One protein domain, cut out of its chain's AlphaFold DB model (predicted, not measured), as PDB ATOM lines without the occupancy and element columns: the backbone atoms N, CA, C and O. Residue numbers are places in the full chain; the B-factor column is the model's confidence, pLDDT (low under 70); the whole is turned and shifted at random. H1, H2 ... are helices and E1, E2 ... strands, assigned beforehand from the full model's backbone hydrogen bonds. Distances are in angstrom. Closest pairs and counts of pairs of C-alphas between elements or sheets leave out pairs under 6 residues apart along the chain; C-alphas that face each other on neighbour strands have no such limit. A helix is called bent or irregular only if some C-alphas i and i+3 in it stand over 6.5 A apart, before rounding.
ATOM      1  N   PRO A  28     -45.678  50.739 -49.954       66.25
ATOM      2  CA  PRO A  28     -45.169  50.041 -48.780       66.25
ATOM      3  C   PRO A  28     -46.187  49.045 -48.206       66.25
ATOM      4  O   PRO A  28     -45.888  48.390 -47.206       66.25
ATOM      5  N   VAL A  29     -47.380  48.951 -48.801       77.62
ATOM      6  CA  VAL A  29     -48.517  48.157 -48.337       77.62
ATOM      7  C   VAL A  29     -48.773  47.006 -49.302       77.62
ATOM      8  O   VAL A  29     -48.768  47.166 -50.519       77.62
ATOM      9  N   ILE A  30     -49.002  45.818 -48.754       77.12
ATOM     10  CA  ILE A  30     -49.366  44.654 -49.554       77.12
ATOM     11  C   ILE A  30     -50.792  44.787 -50.102       77.12
ATOM     12  O   ILE A  30     -51.737  45.073 -49.367       77.12
ATOM     13  N   ALA A  31     -50.975  44.516 -51.395       76.88
ATOM     14  CA  ALA A  31     -52.304  44.501 -51.988       76.88
ATOM     15  C   ALA A  31     -53.063  43.250 -51.518       76.88
ATOM     16  O   ALA A  31     -52.677  42.117 -51.822       76.88
ATOM     17  N   LEU A  32     -54.177  43.457 -50.810       74.81
ATOM     18  CA  LEU A  32     -54.985  42.385 -50.210       74.81
ATOM     19  C   LEU A  32     -55.374  41.286 -51.211       74.81
ATOM     20  O   LEU A  32     -55.347  40.107 -50.870       74.81
ATOM     21  N   ALA A  33     -55.661  41.659 -52.463       76.88
ATOM     22  CA  ALA A  33     -56.065  40.735 -53.525       76.88
ATOM     23  C   ALA A  33     -55.036  39.631 -53.827       76.88
ATOM     24  O   ALA A  33     -55.401  38.569 -54.328       76.88
ATOM     25  N   ILE A  34     -53.756  39.883 -53.543       80.50
ATOM     26  CA  ILE A  34     -52.638  38.981 -53.848       80.50
ATOM     27  C   ILE A  34     -51.793  38.650 -52.612       80.50
ATOM     28  O   ILE A  34     -50.793  37.943 -52.734       80.50
ATOM     29  N   ALA A  35     -52.207  39.104 -51.426       84.69
ATOM     30  CA  ALA A  35     -51.470  38.909 -50.183       84.69
ATOM     31  C   ALA A  35     -51.266  37.423 -49.855       84.69
ATOM     32  O   ALA A  35     -50.147  36.996 -49.582       84.69
ATOM     33  N   HIS A  36     -52.325  36.620 -49.982       84.62
ATOM     34  CA  HIS A  36     -52.242  35.178 -49.754       84.62
ATOM     35  C   HIS A  36     -51.327  34.481 -50.773       84.62
ATOM     36  O   HIS A  36     -50.520  33.629 -50.419       84.62
ATOM     37  N   ALA A  37     -51.392  34.878 -52.046       87.69
ATOM     38  CA  ALA A  37     -50.510  34.330 -53.073       87.69
ATOM     39  C   ALA A  37     -49.037  34.676 -52.800       87.69
ATOM     40  O   ALA A  37     -48.159  33.834 -52.977       87.69
ATOM     41  N   PHE A  38     -48.763  35.895 -52.337       90.06
ATOM     42  CA  PHE A  38     -47.421  36.300 -51.945       90.06
ATOM     43  C   PHE A  38     -46.901  35.508 -50.741       90.06
ATOM     44  O   PHE A  38     -45.762  35.044 -50.768       90.06
ATOM     45  N   GLU A  39     -47.735  35.297 -49.724       89.94
ATOM     46  CA  GLU A  39     -47.401  34.455 -48.571       89.94
ATOM     47  C   GLU A  39     -47.059  33.026 -49.013       89.94
ATOM     48  O   GLU A  39     -45.970  32.535 -48.714       89.94
ATOM     49  N   CYS A  40     -47.908  32.390 -49.824       88.88
ATOM     50  CA  CYS A  40     -47.636  31.062 -50.382       88.88
ATOM     51  C   CYS A  40     -46.326  31.024 -51.183       88.88
ATOM     52  O   CYS A  40     -45.579  30.049 -51.113       88.88
ATOM     53  N   TRP A  41     -46.020  32.085 -51.931       92.06
ATOM     54  CA  TRP A  41     -44.770  32.198 -52.678       92.06
ATOM     55  C   TRP A  41     -43.542  32.292 -51.762       92.06
ATOM     56  O   TRP A  41     -42.544  31.621 -52.021       92.06
ATOM     57  N   ILE A  42     -43.621  33.069 -50.677       92.69
ATOM     58  CA  ILE A  42     -42.559  33.172 -49.665       92.69
ATOM     59  C   ILE A  42     -42.332  31.821 -48.976       92.69
ATOM     60  O   ILE A  42     -41.186  31.384 -48.839       92.69
ATOM     61  N   LEU A  43     -43.410  31.146 -48.569       90.19
ATOM     62  CA  LEU A  43     -43.336  29.840 -47.913       90.19
ATOM     63  C   LEU A  43     -42.735  28.779 -48.847       90.19
ATOM     64  O   LEU A  43     -41.853  28.028 -48.438       90.19
ATOM     65  N   ASN A  44     -43.116  28.781 -50.128       88.88
ATOM     66  CA  ASN A  44     -42.535  27.892 -51.140       88.88
ATOM     67  C   ASN A  44     -41.053  28.196 -51.441       88.88
ATOM     68  O   ASN A  44     -40.330  27.303 -51.879       88.88
ATOM     69  N   ASP A  45     -40.570  29.420 -51.191       90.25
ATOM     70  CA  ASP A  45     -39.135  29.754 -51.225       90.25
ATOM     71  C   ASP A  45     -38.394  29.275 -49.956       90.25
ATOM     72  O   ASP A  45     -37.195  29.509 -49.811       90.25
ATOM     73  N   GLY A  46     -39.064  28.590 -49.024       89.88
ATOM     74  CA  GLY A  46     -38.456  28.000 -47.826       89.88
ATOM     75  C   GLY A  46     -38.297  28.970 -46.657       89.88
ATOM     76  O   GLY A  46     -37.449  28.757 -45.790       89.88
ATOM     77  N   TYR A  47     -39.065  30.060 -46.638       93.38
ATOM     78  CA  TYR A  47     -39.217  30.865 -45.430       93.38
ATOM     79  C   TYR A  47     -40.203  30.213 -44.459       93.38
ATOM     80  O   TYR A  47     -41.185  29.599 -44.866       93.38
ATOM     81  N   ILE A  48     -39.979  30.430 -43.166       91.69
ATOM     82  CA  ILE A  48     -40.860  29.988 -42.083       91.69
ATOM     83  C   ILE A  48     -41.555  31.215 -41.495       91.69
ATOM     84  O   ILE A  48     -40.883  32.154 -41.055       91.69
ATOM     85  N   GLY A  49     -42.889  31.205 -41.505       90.38
ATOM     86  CA  GLY A  49     -43.730  32.267 -40.952       90.38
ATOM     87  C   GLY A  49     -43.958  32.120 -39.446       90.38
ATOM     88  O   GLY A  49     -44.180  31.022 -38.939       90.38
ATOM     89  N   LYS A  50     -43.938  33.242 -38.728       91.75
ATOM     90  CA  LYS A  50     -44.256  33.343 -37.302       91.75
ATOM     91  C   LYS A  50     -45.105  34.584 -37.054       91.75
ATOM     92  O   LYS A  50     -44.684  35.700 -37.359       91.75
ATOM     93  N   TYR A  51     -46.275  34.404 -36.448       90.06
ATOM     94  CA  TYR A  51     -47.081  35.525 -35.970       90.06
ATOM     95  C   TYR A  51     -46.497  36.089 -34.667       90.06
ATOM     96  O   TYR A  51     -46.131  35.337 -33.759       90.06
ATOM     97  N   LEU A  52     -46.400  37.416 -34.580       87.75
ATOM     98  CA  LEU A  52     -45.921  38.173 -33.425       87.75
ATOM     99  C   LEU A  52     -47.084  39.022 -32.877       87.75
ATOM    100  O   LEU A  52     -47.280  40.151 -33.338       87.75
ATOM    101  N   PRO A  53     -47.853  38.516 -31.890       82.75
ATOM    102  CA  PRO A  53     -49.063  39.183 -31.401       82.75
ATOM    103  C   PRO A  53     -48.802  40.591 -30.859       82.75
ATOM    104  O   PRO A  53     -49.528  41.524 -31.182       82.75
ATOM    105  N   GLY A  54     -47.716  40.770 -30.097       84.75
ATOM    106  CA  GLY A  54     -47.369  42.060 -29.487       84.75
ATOM    107  C   GLY A  54     -46.994  43.161 -30.487       84.75
ATOM    108  O   GLY A  54     -46.971  44.328 -30.119       84.75
ATOM    109  N   GLN A  55     -46.710  42.803 -31.741       81.81
ATOM    110  CA  GLN A  55     -46.382  43.744 -32.820       81.81
ATOM    111  C   GLN A  55     -47.458  43.768 -33.911       81.81
ATOM    112  O   GLN A  55     -47.309  44.478 -34.905       81.81
ATOM    113  N   ASN A  56     -48.524  42.975 -33.730       87.38
ATOM    114  CA  ASN A  56     -49.539  42.695 -34.734       87.38
ATOM    115  C   ASN A  56     -48.919  42.472 -36.125       87.38
ATOM    116  O   ASN A  56     -49.258  43.165 -37.080       87.38
ATOM    117  N   SER A  57     -47.940  41.572 -36.231       89.50
ATOM    118  CA  SER A  57     -47.184  41.364 -37.471       89.50
ATOM    119  C   SER A  57     -46.876  39.896 -37.713       89.50
ATOM    120  O   SER A  57     -46.688  39.134 -36.766       89.50
ATOM    121  N   VAL A  58     -46.738  39.514 -38.977       91.44
ATOM    122  CA  VAL A  58     -46.182  38.221 -39.380       91.44
ATOM    123  C   VAL A  58     -44.743  38.436 -39.830       91.44
ATOM    124  O   VAL A  58     -44.472  39.278 -40.687       91.44
ATOM    125  N   GLN A  59     -43.819  37.678 -39.246       93.81
ATOM    126  CA  GLN A  59     -42.419  37.658 -39.645       93.81
ATOM    127  C   GLN A  59     -42.093  36.340 -40.341       93.81
ATOM    128  O   GLN A  59     -42.386  35.267 -39.820       93.81
ATOM    129  N   TYR A  60     -41.432  36.424 -41.487       94.38
ATOM    130  CA  TYR A  60     -40.923  35.293 -42.244       94.38
ATOM    131  C   TYR A  60     -39.402  35.277 -42.161       94.38
ATOM    132  O   TYR A  60     -38.741  36.271 -42.477       94.38
ATOM    133  N   SER A  61     -38.844  34.137 -41.765       93.19
ATOM    134  CA  SER A  61     -37.399  33.958 -41.592       93.19
ATOM    135  C   SER A  61     -36.867  32.815 -42.454       93.19
ATOM    136  O   SER A  61     -37.554  31.820 -42.673       93.19
ATOM    137  N   LYS A  62     -35.642  32.969 -42.959       92.69
ATOM    138  CA  LYS A  62     -34.902  31.946 -43.710       92.69
ATOM    139  C   LYS A  62     -33.413  32.092 -43.373       92.69
ATOM    140  O   LYS A  62     -32.938  33.229 -43.299       92.69
ATOM    141  N   PRO A  63     -32.655  31.002 -43.157       92.31
ATOM    142  CA  PRO A  63     -31.242  31.101 -42.797       92.31
ATOM    143  C   PRO A  63     -30.449  31.964 -43.785       92.31
ATOM    144  O   PRO A  63     -30.587  31.806 -44.998       92.31
ATOM    145  N   LYS A  64     -29.599  32.855 -43.257       91.81
ATOM    146  CA  LYS A  64     -28.742  33.779 -44.031       91.81
ATOM    147  C   LYS A  64     -29.497  34.781 -44.920       91.81
ATOM    148  O   LYS A  64     -28.871  35.438 -45.745       91.81
ATOM    149  N   MET A  65     -30.810  34.921 -44.746       92.81
ATOM    150  CA  MET A  65     -31.628  35.915 -45.438       92.81
ATOM    151  C   MET A  65     -32.184  36.938 -44.442       92.81
ATOM    152  O   MET A  65     -32.423  36.593 -43.284       92.81
ATOM    153  N   PRO A  66     -32.423  38.189 -44.871       93.06
ATOM    154  CA  PRO A  66     -33.121  39.160 -44.041       93.06
ATOM    155  C   PRO A  66     -34.557  38.700 -43.758       93.06
ATOM    156  O   PRO A  66     -35.219  38.113 -44.621       93.06
ATOM    157  N   ASN A  67     -35.043  39.009 -42.556       93.25
ATOM    158  CA  ASN A  67     -36.423  38.738 -42.170       93.25
ATOM    159  C   ASN A  67     -37.385  39.604 -42.986       93.25
ATOM    160  O   ASN A  67     -37.202  40.821 -43.103       93.25
ATOM    161  N   LEU A  68     -38.443  38.988 -43.499       94.50
ATOM    162  CA  LEU A  68     -39.536  39.692 -44.164       94.50
ATOM    163  C   LEU A  68     -40.622  39.924 -43.119       94.50
ATOM    164  O   LEU A  68     -40.986  38.991 -42.412       94.50
ATOM    165  N   THR A  69     -41.110  41.149 -42.967       92.19
ATOM    166  CA  THR A  69     -42.157  41.450 -41.979       92.19
ATOM    167  C   THR A  69     -43.323  42.144 -42.658       92.19
ATOM    168  O   THR A  69     -43.107  43.106 -43.395       92.19
ATOM    169  N   VAL A  70     -44.530  41.653 -42.380       89.94
ATOM    170  CA  VAL A  70     -45.805  42.269 -42.760       89.94
ATOM    171  C   VAL A  70     -46.533  42.652 -41.474       89.94
ATOM    172  O   VAL A  70     -46.874  41.791 -40.663       89.94
ATOM    173  N   HIS A  71     -46.740  43.945 -41.260       88.12
ATOM    174  CA  HIS A  71     -47.492  44.487 -40.130       88.12
ATOM    175  C   HIS A  71     -49.000  44.411 -40.404       88.12
ATOM    176  O   HIS A  71     -49.423  44.312 -41.551       88.12
ATOM    177  N   GLY A  72     -49.832  44.485 -39.366       73.69
ATOM    178  CA  GLY A  72     -51.268  44.189 -39.452       73.69
ATOM    179  C   GLY A  72     -52.081  45.111 -40.364       73.69
ATOM    180  O   GLY A  72     -53.141  44.713 -40.829       73.69
ATOM    181  N   ALA A  73     -51.576  46.307 -40.675       77.06
ATOM    182  CA  ALA A  73     -52.159  47.201 -41.682       77.06
ATOM    183  C   ALA A  73     -51.622  46.950 -43.110       77.06
ATOM    184  O   ALA A  73     -51.859  47.743 -44.014       77.06
ATOM    185  N   GLY A  74     -50.868  45.867 -43.317       78.19
ATOM    186  CA  GLY A  74     -50.267  45.493 -44.595       78.19
ATOM    187  C   GLY A  74     -48.906  46.134 -44.880       78.19
ATOM    188  O   GLY A  74     -48.312  45.813 -45.906       78.19
ATOM    189  N   PHE A  75     -48.392  46.998 -43.994       85.19
ATOM    190  CA  PHE A  75     -47.069  47.606 -44.161       85.19
ATOM    191  C   PHE A  75     -45.962  46.558 -44.158       85.19
ATOM    192  O   PHE A  75     -45.946  45.652 -43.325       85.19
ATOM    193  N   MET A  76     -45.002  46.727 -45.055       88.44
ATOM    194  CA  MET A  76     -43.869  45.832 -45.224       88.44
ATOM    195  C   MET A  76     -42.564  46.525 -44.851       88.44
ATOM    196  O   MET A  76     -42.355  47.690 -45.195       88.44
ATOM    197  N   ASN A  77     -41.643  45.791 -44.223       90.06
ATOM    198  CA  ASN A  77     -40.261  46.261 -44.112       90.06
ATOM    199  C   ASN A  77     -39.563  46.260 -45.489       90.06
ATOM    200  O   ASN A  77     -40.004  45.589 -46.422       90.06
ATOM    201  N   GLU A  78     -38.444  46.979 -45.620       87.81
ATOM    202  CA  GLU A  78     -37.747  47.160 -46.907       87.81
ATOM    203  C   GLU A  78     -37.380  45.822 -47.586       87.81
ATOM    204  O   GLU A  78     -37.529  45.654 -48.798       87.81
ATOM    205  N   ALA A  79     -36.945  44.828 -46.805       90.50
ATOM    206  CA  ALA A  79     -36.637  43.496 -47.321       90.50
ATOM    207  C   ALA A  79     -37.879  42.796 -47.906       90.50
ATOM    208  O   ALA A  79     -37.803  42.191 -48.980       90.50
ATOM    209  N   CYS A  80     -39.025  42.905 -47.229       91.56
ATOM    210  CA  CYS A  80     -40.295  42.361 -47.698       91.56
ATOM    211  C   CYS A  80     -40.799  43.096 -48.944       91.56
ATOM    212  O   CYS A  80     -41.207  42.429 -49.890       91.56
ATOM    213  N   GLN A  81     -40.663  44.424 -49.017       88.19
ATOM    214  CA  GLN A  81     -41.003  45.204 -50.218       88.19
ATOM    215  C   GLN A  81     -40.195  44.747 -51.441       88.19
ATOM    216  O   GLN A  81     -40.759  44.477 -52.503       88.19
ATOM    217  N   LYS A  82     -38.876  44.553 -51.291       88.38
ATOM    218  CA  LYS A  82     -38.018  44.040 -52.378       88.38
ATOM    219  C   LYS A  82     -38.461  42.656 -52.855       88.38
ATOM    220  O   LYS A  82     -38.478  42.394 -54.059       88.38
ATOM    221  N   ARG A  83     -38.833  41.761 -51.933       91.50
ATOM    222  CA  ARG A  83     -39.365  40.435 -52.288       91.50
ATOM    223  C   ARG A  83     -40.740  40.519 -52.942       91.50
ATOM    224  O   ARG A  83     -40.968  39.818 -53.928       91.50
ATOM    225  N   TYR A  84     -41.603  41.400 -52.457       90.44
ATOM    226  CA  TYR A  84     -42.913  41.650 -53.037       90.44
ATOM    227  C   TYR A  84     -42.794  42.143 -54.478       90.44
ATOM    228  O   TYR A  84     -43.398  41.553 -55.367       90.44
ATOM    229  N   ALA A  85     -41.897  43.086 -54.767       86.38
ATOM    230  CA  ALA A  85     -41.635  43.539 -56.132       86.38
ATOM    231  C   ALA A  85     -41.206  42.400 -57.087       86.38
ATOM    232  O   ALA A  85     -41.594  42.377 -58.257       86.38
ATOM    233  N   VAL A  86     -40.425  41.422 -56.611       90.31
ATOM    234  CA  VAL A  86     -40.038  40.237 -57.407       90.31
ATOM    235  C   VAL A  86     -41.237  39.324 -57.674       90.31
ATOM    236  O   VAL A  86     -41.423  38.849 -58.803       90.31
ATOM    237  N   PHE A  87     -42.064  39.097 -56.655       90.38
ATOM    238  CA  PHE A  87     -43.320  38.367 -56.796       90.38
ATOM    239  C   PHE A  87     -44.247  39.056 -57.806       90.38
ATOM    240  O   PHE A  87     -44.725  38.403 -58.735       90.38
ATOM    241  N   LEU A  88     -44.413  40.376 -57.704       86.56
ATOM    242  CA  LEU A  88     -45.234  41.174 -58.610       86.56
ATOM    243  C   LEU A  88     -44.762  41.081 -60.054       86.56
ATOM    244  O   LEU A  88     -45.565  40.804 -60.936       86.56
ATOM    245  N   LYS A  89     -43.457  41.210 -60.311       86.81
ATOM    246  CA  LYS A  89     -42.900  41.015 -61.662       86.81
ATOM    247  C   LYS A  89     -43.213  39.624 -62.218       86.81
ATOM    248  O   LYS A  89     -43.507  39.479 -63.405       86.81
ATOM    249  N   SER A  90     -43.168  38.598 -61.368       85.44
ATOM    250  CA  SER A  90     -43.510  37.225 -61.760       85.44
ATOM    251  C   SER A  90     -44.997  37.082 -62.079       85.44
ATOM    252  O   SER A  90     -45.347  36.468 -63.090       85.44
ATOM    253  N   TYR A  91     -45.854  37.690 -61.258       82.81
ATOM    254  CA  TYR A  91     -47.298  37.719 -61.451       82.81
ATOM    255  C   TYR A  91     -47.696  38.494 -62.708       82.81
ATOM    256  O   TYR A  91     -48.392  37.941 -63.549       82.81
ATOM    257  N   LEU A  92     -47.192  39.711 -62.910       82.00
ATOM    258  CA  LEU A  92     -47.490  40.527 -64.092       82.00
ATOM    259  C   LEU A  92     -47.054  39.837 -65.393       82.00
ATOM    260  O   LEU A  92     -47.739  39.928 -66.406       82.00
ATOM    261  N   ARG A  93     -45.949  39.076 -65.366       84.12
ATOM    262  CA  ARG A  93     -45.468  38.331 -66.541       84.12
ATOM    263  C   ARG A  93     -46.290  37.078 -66.858       84.12
ATOM    264  O   ARG A  93     -46.421  36.718 -68.024       84.12
ATOM    265  N   LYS A  94     -46.746  36.345 -65.841       82.88
ATOM    266  CA  LYS A  94     -47.360  35.007 -66.001       82.88
ATOM    267  C   LYS A  94     -48.871  34.993 -65.742       82.88
ATOM    268  O   LYS A  94     -49.533  33.987 -65.998       82.88
ATOM    269  N   GLY A  95     -49.404  36.096 -65.233       78.06
ATOM    270  CA  GLY A  95     -50.789  36.283 -64.839       78.06
ATOM    271  C   GLY A  95     -51.261  35.287 -63.785       78.06
ATOM    272  O   GLY A  95     -50.496  34.707 -63.012       78.06
ATOM    273  N   ARG A  96     -52.570  35.042 -63.799       77.00
ATOM    274  CA  ARG A  96     -53.275  34.173 -62.851       77.00
ATOM    275  C   ARG A  96     -52.733  32.741 -62.776       77.00
ATOM    276  O   ARG A  96     -52.692  32.174 -61.687       77.00
ATOM    277  N   LYS A  97     -52.233  32.187 -63.889       79.88
ATOM    278  CA  LYS A  97     -51.635  30.838 -63.930       79.88
ATOM    279  C   LYS A  97     -50.448  30.692 -62.974       79.88
ATOM    280  O   LYS A  97     -50.192  29.600 -62.479       79.88
ATOM    281  N   PHE A  98     -49.723  31.780 -62.705       82.19
ATOM    282  CA  PHE A  98     -48.652  31.761 -61.714       82.19
ATOM    283  C   PHE A  98     -49.193  31.568 -60.302       82.19
ATOM    284  O   PHE A  98     -48.695  30.692 -59.606       82.19
ATOM    285  N   ILE A  99     -50.239  32.299 -59.908       81.62
ATOM    286  CA  ILE A  99     -50.871  32.121 -58.593       81.62
ATOM    287  C   ILE A  99     -51.429  30.701 -58.460       81.62
ATOM    288  O   ILE A  99     -51.183  30.044 -57.458       81.62
ATOM    289  N   GLU A 100     -52.098  30.190 -59.492       79.12
ATOM    290  CA  GLU A 100     -52.637  28.819 -59.501       79.12
ATOM    291  C   GLU A 100     -51.543  27.744 -59.381       79.12
ATOM    292  O   GLU A 100     -51.797  26.648 -58.881       79.12
ATOM    293  N   SER A 101     -50.310  28.052 -59.800       80.44
ATOM    294  CA  SER A 101     -49.162  27.154 -59.639       80.44
ATOM    295  C   SER A 101     -48.586  27.137 -58.218       80.44
ATOM    296  O   SER A 101     -47.855  26.204 -57.874       80.44
TER     297      SER A 101
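This is residues 28 to 101 of the 109 residues of an uncharacterized protein of Acinetobacter sp. WCHAc060012 (UniProt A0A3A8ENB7). A small three-stranded sheet, E1 E2 E3, stands at one end, and the long helix H2 runs away from its edge strand E3 to the short helix H3 at the far end. H1 lies in the space between the sheet and H3 and crosses H2 at about a right angle, at 80 degrees. The printed part has 74 residues, in the order H1 E1 E2 E3 H2 H3; the class is mixed, and the antiparallel sheet is a meander, each strand the antiparallel neighbour of the one before. It is compact, with a radius of gyration of the C-alphas of 12.0 A and spans of 36 by 26 by 19 A.

Begin at H1, residues 32 to 44, which is irregular: C-alphas 33 and 36 are 7.7 A apart. Next come E1, residues 48 to 52, and E2, residues 57 to 61, a hairpin with N 50 and O 59 at 2.8 A. E3, residues 68 to 71, forms a hairpin with E2, with N 60 and O 68 at 2.8 A. H1 only grazes this sheet with residues 35 to 43. H2, residues 78 to 94, only grazes it with residues 78 to 84; C-alphas 68 and 80 are the closest to E3, 4.5 A. H1 and H2 only just touch, with 3 pairs of C-alphas within 8 A, closest Phe 38 and Phe 87, 6.7 A, about perpendicular at 80 degrees. H3, residues 96 to 101, is apart from the strands and touches H2 only at the corner, only just with 3 pairs, closest C-alphas 91 and 98, 6.1 A. In H2 and H3 every O i to N i+4 pair is within hydrogen-bond range; in H1, 7 of 9.

Find C-alpha 32 at (-54.985, 42.385, -50.210); H1 runs 19.1 A from there. E1 and E2 each measure 12.9 A, E3 10.1 A. From C-alpha 78 at (-37.747, 47.160, -46.907), H2 runs 24.6 A; H3 measures 8.7 A and ends with C-alpha 101 at (-49.162, 27.154, -59.639).

The C-alphas farthest apart, of Gly 54 and Arg 93, are 37.3 A apart. The printed part has no cut and no long link; residue 28 alone is under pLDDT 70.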